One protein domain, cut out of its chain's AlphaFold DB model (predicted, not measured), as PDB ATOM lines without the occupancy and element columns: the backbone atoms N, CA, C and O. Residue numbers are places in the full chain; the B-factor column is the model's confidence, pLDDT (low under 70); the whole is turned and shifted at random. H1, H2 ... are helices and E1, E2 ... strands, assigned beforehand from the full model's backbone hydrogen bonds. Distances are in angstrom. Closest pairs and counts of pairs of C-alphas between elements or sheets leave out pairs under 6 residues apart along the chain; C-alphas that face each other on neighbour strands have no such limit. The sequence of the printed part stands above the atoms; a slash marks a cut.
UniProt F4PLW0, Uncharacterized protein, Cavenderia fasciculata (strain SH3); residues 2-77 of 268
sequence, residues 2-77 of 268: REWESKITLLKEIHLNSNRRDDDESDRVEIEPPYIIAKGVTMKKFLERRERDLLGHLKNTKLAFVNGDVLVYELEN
ATOM      1  N   ARG A   2     223.370 169.730 201.971       77.19
ATOM      2  CA  ARG A   2     223.545 171.074 202.575       77.19
ATOM      3  C   ARG A   2     222.300 171.604 203.303       77.19
ATOM      4  O   ARG A   2     222.335 172.692 203.851       77.19
ATOM      5  N   GLU A   3     221.172 170.899 203.233       85.88
ATOM      6  CA  GLU A   3     219.886 171.471 203.654       85.88
ATOM      7  C   GLU A   3     219.757 171.566 205.179       85.88
ATOM      8  O   GLU A   3     219.287 172.581 205.685       85.88
ATOM      9  N   TRP A   4     220.187 170.531 205.912       88.12
ATOM     10  CA  TRP A   4     220.136 170.534 207.378       88.12
ATOM     11  C   TRP A   4     221.095 171.584 207.924       88.12
ATOM     12  O   TRP A   4     220.719 172.369 208.783       88.12
ATOM     13  N   GLU A   5     222.297 171.644 207.356       86.69
ATOM     14  CA  GLU A   5     223.337 172.604 207.704       86.69
ATOM     15  C   GLU A   5     222.853 174.032 207.482       86.69
ATOM     16  O   GLU A   5     222.897 174.832 208.405       86.69
ATOM     17  N   SER A   6     222.316 174.344 206.297       87.38
ATOM     18  CA  SER A   6     221.798 175.681 206.002       87.38
ATOM     19  C   SER A   6     220.668 176.090 206.948       87.38
ATOM     20  O   SER A   6     220.639 177.237 207.383       87.38
ATOM     21  N   LYS A   7     219.765 175.168 207.308       89.38
ATOM     22  CA  LYS A   7     218.692 175.457 208.271       89.38
ATOM     23  C   LYS A   7     219.227 175.657 209.686       89.38
ATOM     24  O   LYS A   7     218.797 176.587 210.354       89.38
ATOM     25  N   ILE A   8     220.174 174.834 210.136       87.25
ATOM     26  CA  ILE A   8     220.799 174.991 211.456       87.25
ATOM     27  C   ILE A   8     221.586 176.304 211.521       87.25
ATOM     28  O   ILE A   8     221.454 177.031 212.498       87.25
ATOM     29  N   THR A   9     222.362 176.640 210.488       86.94
ATOM     30  CA  THR A   9     223.089 177.914 210.406       86.94
ATOM     31  C   THR A   9     222.131 179.096 210.462       86.94
ATOM     32  O   THR A   9     222.345 179.998 211.263       86.94
ATOM     33  N   LEU A  10     221.036 179.060 209.697       87.00
ATOM     34  CA  LEU A  10     220.015 180.105 209.748       87.00
ATOM     35  C   LEU A  10     219.404 180.233 211.152       87.00
ATOM     36  O   LEU A  10     219.270 181.339 211.662       87.00
ATOM     37  N   LEU A  11     219.074 179.115 211.806       84.69
ATOM     38  CA  LEU A  11     218.557 179.133 213.178       84.69
ATOM     39  C   LEU A  11     219.563 179.739 214.165       84.69
ATOM     40  O   LEU A  11     219.174 180.522 215.027       84.69
ATOM     41  N   LYS A  12     220.856 179.423 214.020       83.06
ATOM     42  CA  LYS A  12     221.923 180.031 214.825       83.06
ATOM     43  C   LYS A  12     222.035 181.530 214.587       83.06
ATOM     44  O   LYS A  12     222.142 182.273 215.552       83.06
ATOM     45  N   GLU A  13     221.982 181.983 213.336       83.31
ATOM     46  CA  GLU A  13     222.015 183.410 212.996       83.31
ATOM     47  C   GLU A  13     220.821 184.159 213.588       83.31
ATOM     48  O   GLU A  13     220.995 185.226 214.176       83.31
ATOM     49  N   ILE A  14     219.618 183.585 213.494       80.69
ATOM     50  CA  ILE A  14     218.417 184.148 214.115       80.69
ATOM     51  C   ILE A  14     218.609 184.239 215.638       80.69
ATOM     52  O   ILE A  14     218.349 185.293 216.216       80.69
ATOM     53  N   HIS A  15     219.113 183.181 216.283       73.62
ATOM     54  CA  HIS A  15     219.329 183.166 217.733       73.62
ATOM     55  C   HIS A  15     220.409 184.167 218.182       73.62
ATOM     56  O   HIS A  15     220.194 184.933 219.117       73.62
ATOM     57  N   LEU A  16     221.542 184.233 217.476       72.44
ATOM     58  CA  LEU A  16     222.622 185.196 217.730       72.44
ATOM     59  C   LEU A  16     222.145 186.644 217.582       72.44
ATOM     60  O   LEU A  16     222.491 187.498 218.398       72.44
ATOM     61  N   ASN A  17     221.342 186.929 216.557       68.38
ATOM     62  CA  ASN A  17     220.781 188.261 216.345       68.38
ATOM     63  C   ASN A  17     219.718 188.621 217.391       68.38
ATOM     64  O   ASN A  17     219.582 189.800 217.710       68.38
ATOM     65  N   SER A  18     218.999 187.631 217.930       63.97
ATOM     66  CA  SER A  18     218.081 187.832 219.056       63.97
ATOM     67  C   SER A  18     218.824 188.155 220.351       63.97
ATOM     68  O   SER A  18     218.339 188.975 221.119       63.97
ATOM     69  N   ASN A  19     219.994 187.549 220.587       59.50
ATOM     70  CA  ASN A  19     220.791 187.834 221.782       59.50
ATOM     71  C   ASN A  19     221.457 189.218 221.699       59.50
ATOM     72  O   ASN A  19     221.462 189.937 222.670       59.50
ATOM     73  N   ARG A  20     221.935 189.677 220.536       56.78
ATOM     74  CA  ARG A  20     222.627 190.986 220.420       56.78
ATOM     75  C   ARG A  20     221.776 192.237 220.693       56.78
ATOM     76  O   ARG A  20     222.327 193.333 220.689       56.78
ATOM     77  N   ARG A  21     220.460 192.117 220.872       54.19
ATOM     78  CA  ARG A  21     219.553 193.248 221.157       54.19
ATOM     79  C   ARG A  21     219.378 193.484 222.669       54.19
ATOM     80  O   ARG A  21     218.307 193.887 223.097       54.19
ATOM     81  N   ASP A  22     220.431 193.231 223.448       49.03
ATOM     82  CA  ASP A  22     220.465 193.141 224.921       49.03
ATOM     83  C   ASP A  22     220.099 194.417 225.719       49.03
ATOM     84  O   ASP A  22     220.156 194.383 226.944       49.03
ATOM     85  N   ASP A  23     219.677 195.518 225.088       50.78
ATOM     86  CA  ASP A  23     219.212 196.702 225.835       50.78
ATOM     87  C   ASP A  23     217.716 196.644 226.203       50.78
ATOM     88  O   ASP A  23     217.270 197.413 227.050       50.78
ATOM     89  N   ASP A  24     216.936 195.727 225.617       47.53
ATOM     90  CA  ASP A  24     215.513 195.578 225.938       47.53
ATOM     91  C   ASP A  24     215.110 194.091 225.907       47.53
ATOM     92  O   ASP A  24     214.769 193.522 224.867       47.53
ATOM     93  N   GLU A  25     215.176 193.417 227.063       47.81
ATOM     94  CA  GLU A  25     214.786 192.000 227.203       47.81
ATOM     95  C   GLU A  25     213.325 191.729 226.788       47.81
ATOM     96  O   GLU A  25     212.972 190.583 226.504       47.81
ATOM     97  N   SER A  26     212.496 192.776 226.700       46.47
ATOM     98  CA  SER A  26     211.088 192.719 226.296       46.47
ATOM     99  C   SER A  26     210.864 192.344 224.820       46.47
ATOM    100  O   SER A  26     209.783 191.865 224.478       46.47
ATOM    101  N   ASP A  27     211.891 192.476 223.971       40.66
ATOM    102  CA  ASP A  27     211.825 192.232 222.519       40.66
ATOM    103  C   ASP A  27     212.446 190.889 222.083       40.66
ATOM    104  O   ASP A  27     212.602 190.614 220.882       40.66
ATOM    105  N   ARG A  28     212.819 190.019 223.033       45.94
ATOM    106  CA  ARG A  28     213.335 188.687 222.701       45.94
ATOM    107  C   ARG A  28     212.236 187.869 222.022       45.94
ATOM    108  O   ARG A  28     211.214 187.545 222.617       45.94
ATOM    109  N   VAL A  29     212.471 187.493 220.763       46.22
ATOM    110  CA  VAL A  29     211.632 186.504 220.085       46.22
ATOM    111  C   VAL A  29     211.921 185.171 220.756       46.22
ATOM    112  O   VAL A  29     212.956 184.549 220.511       46.22
ATOM    113  N   GLU A  30     211.024 184.751 221.640       51.50
ATOM    114  CA  GLU A  30     211.056 183.422 222.227       51.50
ATOM    115  C   GLU A  30     210.722 182.431 221.124       51.50
ATOM    116  O   GLU A  30     209.576 182.238 220.716       51.50
ATOM    117  N   ILE A  31     211.766 181.868 220.536       55.53
ATOM    118  CA  ILE A  31     211.564 180.850 219.536       55.53
ATOM    119  C   ILE A  31     211.535 179.517 220.268       55.53
ATOM    120  O   ILE A  31     212.583 178.971 220.605       55.53
ATOM    121  N   GLU A  32     210.329 179.026 220.533       61.16
ATOM    122  CA  GLU A  32     210.119 177.788 221.276       61.16
ATOM    123  C   GLU A  32     210.677 176.579 220.496       61.16
ATOM    124  O   GLU A  32     210.151 176.218 219.435       61.16
ATOM    125  N   PRO A  33     211.746 175.915 220.975       66.00
ATOM    126  CA  PRO A  33     212.143 174.625 220.439       66.00
ATOM    127  C   PRO A  33     211.080 173.561 220.771       66.00
ATOM    128  O   PRO A  33     210.411 173.635 221.803       66.00
ATOM    129  N   PRO A  34     210.982 172.487 219.968       77.12
ATOM    130  CA  PRO A  34     211.951 172.070 218.953       77.12
ATOM    131  C   PRO A  34     211.683 172.600 217.533       77.12
ATOM    132  O   PRO A  34     210.547 172.691 217.079       77.12
ATOM    133  N   TYR A  35     212.756 172.812 216.767       86.38
ATOM    134  CA  TYR A  35     212.702 173.213 215.358       86.38
ATOM    135  C   TYR A  35     212.753 172.030 214.410       86.38
ATOM    136  O   TYR A  35     213.739 171.294 214.399       86.38
ATOM    137  N   ILE A  36     211.770 171.904 213.525       90.56
ATOM    138  CA  ILE A  36     211.807 170.893 212.466       90.56
ATOM    139  C   ILE A  36     212.721 171.370 211.332       90.56
ATOM    140  O   ILE A  36     212.365 172.259 210.559       90.56
ATOM    141  N   ILE A  37     213.890 170.745 211.186       91.88
ATOM    142  CA  ILE A  37     214.835 171.039 210.097       91.88
ATOM    143  C   ILE A  37     214.655 170.110 208.893       91.88
ATOM    144  O   ILE A  37     215.035 170.462 207.774       91.88
ATOM    145  N   ALA A  38     214.023 168.950 209.069       93.88
ATOM    146  CA  ALA A  38     213.663 168.059 207.970       93.88
ATOM    147  C   ALA A  38     212.456 167.187 208.316       93.88
ATOM    148  O   ALA A  38     212.228 166.896 209.484       93.88
ATOM    149  N   LYS A  39     211.722 166.758 207.284       95.75
ATOM    150  CA  LYS A  39     210.551 165.875 207.379       95.75
ATOM    151  C   LYS A  39     210.715 164.662 206.469       95.75
ATOM    152  O   LYS A  39     211.479 164.718 205.503       95.75
ATOM    153  N   GLY A  40     209.984 163.584 206.751       95.50
ATOM    154  CA  GLY A  40     210.005 162.361 205.933       95.50
ATOM    155  C   GLY A  40     211.374 161.669 205.895       95.50
ATOM    156  O   GLY A  40     211.735 161.019 204.913       95.50
ATOM    157  N   VAL A  41     212.178 161.852 206.940       95.50
ATOM    158  CA  VAL A  41     213.488 161.223 207.110       95.50
ATOM    159  C   VAL A  41     213.285 159.830 207.703       95.50
ATOM    160  O   VAL A  41     212.464 159.634 208.588       95.50
ATOM    161  N   THR A  42     214.022 158.829 207.231       95.81
ATOM    162  CA  THR A  42     214.012 157.506 207.870       95.81
ATOM    163  C   THR A  42     214.993 157.481 209.041       95.81
ATOM    164  O   THR A  42     216.036 158.134 208.976       95.81
ATOM    165  N   MET A  43     214.723 156.683 210.081       94.31
ATOM    166  CA  MET A  43     215.630 156.566 211.235       94.31
ATOM    167  C   MET A  43     217.051 156.168 210.810       94.31
ATOM    168  O   MET A  43     218.025 156.760 211.260       94.31
ATOM    169  N   LYS A  44     217.176 155.229 209.861       94.25
ATOM    170  CA  LYS A  44     218.467 154.833 209.281       94.25
ATOM    171  C   LYS A  44     219.217 156.027 208.683       94.25
ATOM    172  O   LYS A  44     220.379 156.238 209.007       94.25
ATOM    173  N   LYS A  45     218.545 156.841 207.859       93.56
ATOM    174  CA  LYS A  45     219.145 158.036 207.247       93.56
ATOM    175  C   LYS A  45     219.545 159.073 208.297       93.56
ATOM    176  O   LYS A  45     220.564 159.737 208.119       93.56
ATOM    177  N   PHE A  46     218.758 159.220 209.364       92.81
ATOM    178  CA  PHE A  46     219.098 160.080 210.496       92.81
ATOM    179  C   PHE A  46     220.382 159.611 211.194       92.81
ATOM    180  O   PHE A  46     221.321 160.396 211.293       92.81
ATOM    181  N   LEU A  47     220.468 158.334 211.580       90.69
ATOM    182  CA  LEU A  47     221.636 157.773 212.272       90.69
ATOM    183  C   LEU A  47     222.906 157.808 211.400       90.69
ATOM    184  O   LEU A  47     223.943 158.285 211.851       90.69
ATOM    185  N   GLU A  48     222.815 157.420 210.122       89.75
ATOM    186  CA  GLU A  48     223.932 157.504 209.160       89.75
ATOM    187  C   GLU A  48     224.420 158.943 208.937       89.75
ATOM    188  O   GLU A  48     225.571 159.195 208.563       89.75
ATOM    189  N   ARG A  49     223.518 159.922 209.057       86.06
ATOM    190  CA  ARG A  49     223.893 161.331 208.967       86.06
ATOM    191  C   ARG A  49     224.554 161.781 210.261       86.06
ATOM    192  O   ARG A  49     225.616 162.390 210.194       86.06
ATOM    193  N   ARG A  50     223.992 161.402 211.410       84.56
ATOM    194  CA  ARG A  50     224.536 161.765 212.714       84.56
ATOM    195  C   ARG A  50     225.956 161.251 212.903       84.56
ATOM    196  O   ARG A  50     226.817 162.040 213.265       84.56
ATOM    197  N   GLU A  51     226.221 159.995 212.552       81.06
ATOM    198  CA  GLU A  51     227.560 159.398 212.622       81.06
ATOM    199  C   GLU A  51     228.604 160.196 211.818       81.06
ATOM    200  O   GLU A  51     229.711 160.438 212.296       81.06
ATOM    201  N   ARG A  52     228.231 160.692 210.630       78.00
ATOM    202  CA  ARG A  52     229.098 161.554 209.807       78.00
ATOM    203  C   ARG A  52     229.290 162.951 210.399       78.00
ATOM    204  O   ARG A  52     230.370 163.523 210.276       78.00
ATOM    205  N   ASP A  53     228.254 163.495 211.030       70.69
ATOM    206  CA  ASP A  53     228.232 164.870 211.534       70.69
ATOM    207  C   ASP A  53     228.875 165.019 212.927       70.69
ATOM    208  O   ASP A  53     229.230 166.135 213.311       70.69
ATOM    209  N   LEU A  54     229.103 163.916 213.660       58.81
ATOM    210  CA  LEU A  54     229.840 163.895 214.940       58.81
ATOM    211  C   LEU A  54     231.274 164.456 214.830       58.81
ATOM    212  O   LEU A  54     231.861 164.853 215.837       58.81
ATOM    213  N   LEU A  55     231.822 164.526 213.613       53.25
ATOM    214  CA  LEU A  55     233.151 165.069 213.312       53.25
ATOM    215  C   LEU A  55     233.113 166.465 212.660       53.25
ATOM    216  O   LEU A  55     234.160 167.005 212.310       53.25
ATOM    217  N   GLY A  56     231.926 167.051 212.473       65.69
ATOM    218  CA  GLY A  56     231.729 168.294 211.726       65.69
ATOM    219  C   GLY A  56     231.293 169.497 212.570       65.69
ATOM    220  O   GLY A  56     231.252 169.475 213.798       65.69
ATOM    221  N   HIS A  57     230.893 170.566 211.880       69.00
ATOM    222  CA  HIS A  57     230.412 171.835 212.451       69.00
ATOM    223  C   HIS A  57     229.094 171.723 213.254       69.00
ATOM    224  O   HIS A  57     228.679 172.686 213.895       69.00
ATOM    225  N   LEU A  58     228.448 170.550 213.249       71.00
ATOM    226  CA  LEU A  58     227.216 170.244 213.989       71.00
ATOM    227  C   LEU A  58     227.462 169.474 215.297       71.00
ATOM    228  O   LEU A  58     226.505 169.050 215.950       71.00
ATOM    229  N   LYS A  59     228.726 169.289 215.701       73.94
ATOM    230  CA  LYS A  59     229.100 168.568 216.929       73.94
ATOM    231  C   LYS A  59     228.406 169.117 218.182       73.94
ATOM    232  O   LYS A  59     228.017 168.348 219.054       73.94
ATOM    233  N   ASN A  60     228.204 170.433 218.235       75.25
ATOM    234  CA  ASN A  60     227.596 171.117 219.381       75.25
ATOM    235  C   ASN A  60     226.089 171.355 219.220       75.25
ATOM    236  O   ASN A  60     225.480 171.980 220.082       75.25
ATOM    237  N   THR A  61     225.487 170.881 218.127       81.38
ATOM    238  CA  THR A  61     224.046 170.983 217.907       81.38
ATOM    239  C   THR A  61     223.385 169.673 218.286       81.38
ATOM    240  O   THR A  61     223.851 168.575 217.951       81.38
ATOM    241  N   LYS A  62     222.279 169.809 219.004       84.69
ATOM    242  CA  LYS A  62     221.528 168.692 219.529       84.69
ATOM    243  C   LYS A  62     220.341 168.369 218.649       84.69
ATOM    244  O   LYS A  62     219.415 169.169 218.503       84.69
ATOM    245  N   LEU A  63     220.402 167.181 218.057       88.88
ATOM    246  CA  LEU A  63     219.414 166.701 217.105       88.88
ATOM    247  C   LEU A  63     218.593 165.570 217.710       88.88
ATOM    248  O   LEU A  63     219.106 164.755 218.475       88.88
ATOM    249  N   ALA A  64     217.309 165.542 217.381       91.50
ATOM    250  CA  ALA A  64     216.409 164.445 217.703       91.50
ATOM    251  C   ALA A  64     215.702 163.982 216.435       91.50
ATOM    252  O   ALA A  64     215.492 164.756 215.502       91.50
ATOM    253  N   PHE A  65     215.304 162.721 216.437       94.44
ATOM    254  CA  PHE A  65     214.444 162.137 215.425       94.44
ATOM    255  C   PHE A  65     213.113 161.777 216.072       94.44
ATOM    256  O   PHE A  65     213.107 161.080 217.083       94.44
ATOM    257  N   VAL A  66     211.998 162.254 215.523       93.50
ATOM    258  CA  VAL A  66     210.656 161.960 216.043       93.50
ATOM    259  C   VAL A  66     209.703 161.778 214.871       93.50
ATOM    260  O   VAL A  66     209.429 162.722 214.143       93.50
ATOM    261  N   ASN A  67     209.184 160.564 214.689       95.06
ATOM    262  CA  ASN A  67     208.142 160.237 213.708       95.06
ATOM    263  C   ASN A  67     208.449 160.702 212.272       95.06
ATOM    264  O   ASN A  67     207.563 161.142 211.547       95.06
ATOM    265  N   GLY A  68     209.709 160.587 211.848       95.19
ATOM    266  CA  GLY A  68     210.141 161.001 210.512       95.19
ATOM    267  C   GLY A  68     210.638 162.444 210.421       95.19
ATOM    268  O   GLY A  68     211.200 162.824 209.390       95.19
ATOM    269  N   ASP A  69     210.496 163.226 211.487       96.00
ATOM    270  CA  ASP A  69     210.992 164.593 211.560       96.00
ATOM    271  C   ASP A  69     212.345 164.646 212.269       96.00
ATOM    272  O   ASP A  69     212.616 163.905 213.216       96.00
ATOM    273  N   VAL A  70     213.208 165.544 211.795       93.25
ATOM    274  CA  VAL A  70     214.491 165.855 212.424       93.25
ATOM    275  C   VAL A  70     214.372 167.203 213.096       93.25
ATOM    276  O   VAL A  70     214.070 168.209 212.452       93.25
ATOM    277  N   LEU A  71     214.612 167.191 214.397       91.56
ATOM    278  CA  LEU A  71     214.400 168.300 215.300       91.56
ATOM    279  C   LEU A  71     215.736 168.846 215.796       91.56
ATOM    280  O   LEU A  71     216.612 168.063 216.156       91.56
ATOM    281  N   VAL A  72     215.855 170.164 215.906       88.50
ATOM    282  CA  VAL A  72     216.868 170.824 216.740       88.50
ATOM    283  C   VAL A  72     216.178 171.259 218.023       88.50
ATOM    284  O   VAL A  72     215.219 172.023 217.965       88.50
ATOM    285  N   TYR A  73     216.627 170.772 219.176       79.56
ATOM    286  CA  TYR A  73     216.099 171.225 220.475       79.56
ATOM    287  C   TYR A  73     217.063 172.148 221.214       79.56
ATOM    288  O   TYR A  73     216.636 172.877 222.101       79.56
ATOM    289  N   GLU A  74     218.336 172.160 220.817       76.94
ATOM    290  CA  GLU A  74     219.312 173.124 221.309       76.94
ATOM    291  C   GLU A  74     220.356 173.413 220.225       76.94
ATOM    292  O   GLU A  74     220.931 172.497 219.621       76.94
ATOM    293  N   LEU A  75     220.551 174.701 219.932       73.00
ATOM    294  CA  LEU A  75     221.383 175.159 218.818       73.00
ATOM    295  C   LEU A  75     222.875 175.089 219.144       73.00
ATOM    296  O   LEU A  75     223.670 174.718 218.270       73.00
ATOM    297  N   GLU A  76     223.235 175.401 220.389       69.44
ATOM    298  CA  GLU A  76     224.603 175.423 220.904       69.44
ATOM    299  C   GLU A  76     224.634 174.944 222.356       69.44
ATOM    300  O   GLU A  76     223.650 175.080 223.076       69.44
ATOM    301  N   ASN A  77     225.769 174.387 222.789       64.62
ATOM    302  CA  ASN A  77     226.013 174.176 224.213       64.62
ATOM    303  C   ASN A  77     226.115 175.544 224.883       64.62
ATOM    304  O   ASN A  77     227.109 176.238 224.671       64.62
TER     305      ASN A  77
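What this domain is: This is residues 2 to 77 of the 268 residues of an uncharacterized protein of Cavenderia fasciculata (strain SH3) (UniProt F4PLW0). A small three-stranded sheet has two helices over one face and the other face bare; the longer helix, H1, runs on beyond the sheet toward a loop whose residues 21 to 26 stick out. The printed part has 76 residues, with H1, E1, H2, E2 and E3 in that order along it. The sheet, E1 - E3 - E2, is antiparallel, and the class is mixed, helices and strands, in two layers, helices on one face of a sheet. The whole is only just compact, close to loose, with a radius of gyration of the C-alphas of 13.7 A, and elongated, spanning 45 by 25 by 19 A.

How they stand to each other: H1, residues 3 to 19, is on the sheet of E1, residues 35 to 38, E3, residues 69 to 74, and E2, residues 62 to 66, at a height of 9.4 A over E1 and E3. It runs along the strands, at 6 degrees to E1 on the local plane; its closest C-alphas to E1 are those of Trp 4 and Ile 37, 6.0 A apart. E1 and E3 are antiparallel at 142 degrees, with N 37 and O 70 2.8 A apart, within hydrogen-bond range. H2, residues 43 to 53, is on the same face of the sheet as H1 and apart from H1, at a height of 9.8 A over the sheet; it lies over E2, where 6 of its 11 C-alphas fall on the local plane, and only just not over E3, where 2 fall; its closest C-alphas to E2 are those of Met 43 and Phe 65, 7.1 A apart. E1, H2 and E2 form a split strand-helix-strand unit, two strands running the same way with E3 between them, and its crossover is right-handed. E2 and E3 form a hairpin, with N 71 and O 64 2.8 A apart, within hydrogen-bond range. Every O i to N i+4 pair is within hydrogen-bond range in H1, and 6 of 7 are in H2.

Where its parts are: H1 begins at C-alpha 3, (219.886, 171.471, 203.654), and is 24.4 A long. E1 is 9.1 A long, H2 15.1 A and E2 13.3 A. E3, 15.4 A long, ends at C-alpha 74, (219.312, 173.124, 221.309).

The domain as a whole: The C-alphas of Asp 23 and Lys 44, the two farthest apart, are 45.0 A apart. The printed part has no cut, and the link from H1 to E1 is long, 15 residues. The mean pLDDT of the printed part is 77.2; residues 17 to 33, 54 to 57 and 76 to 77 are under 70.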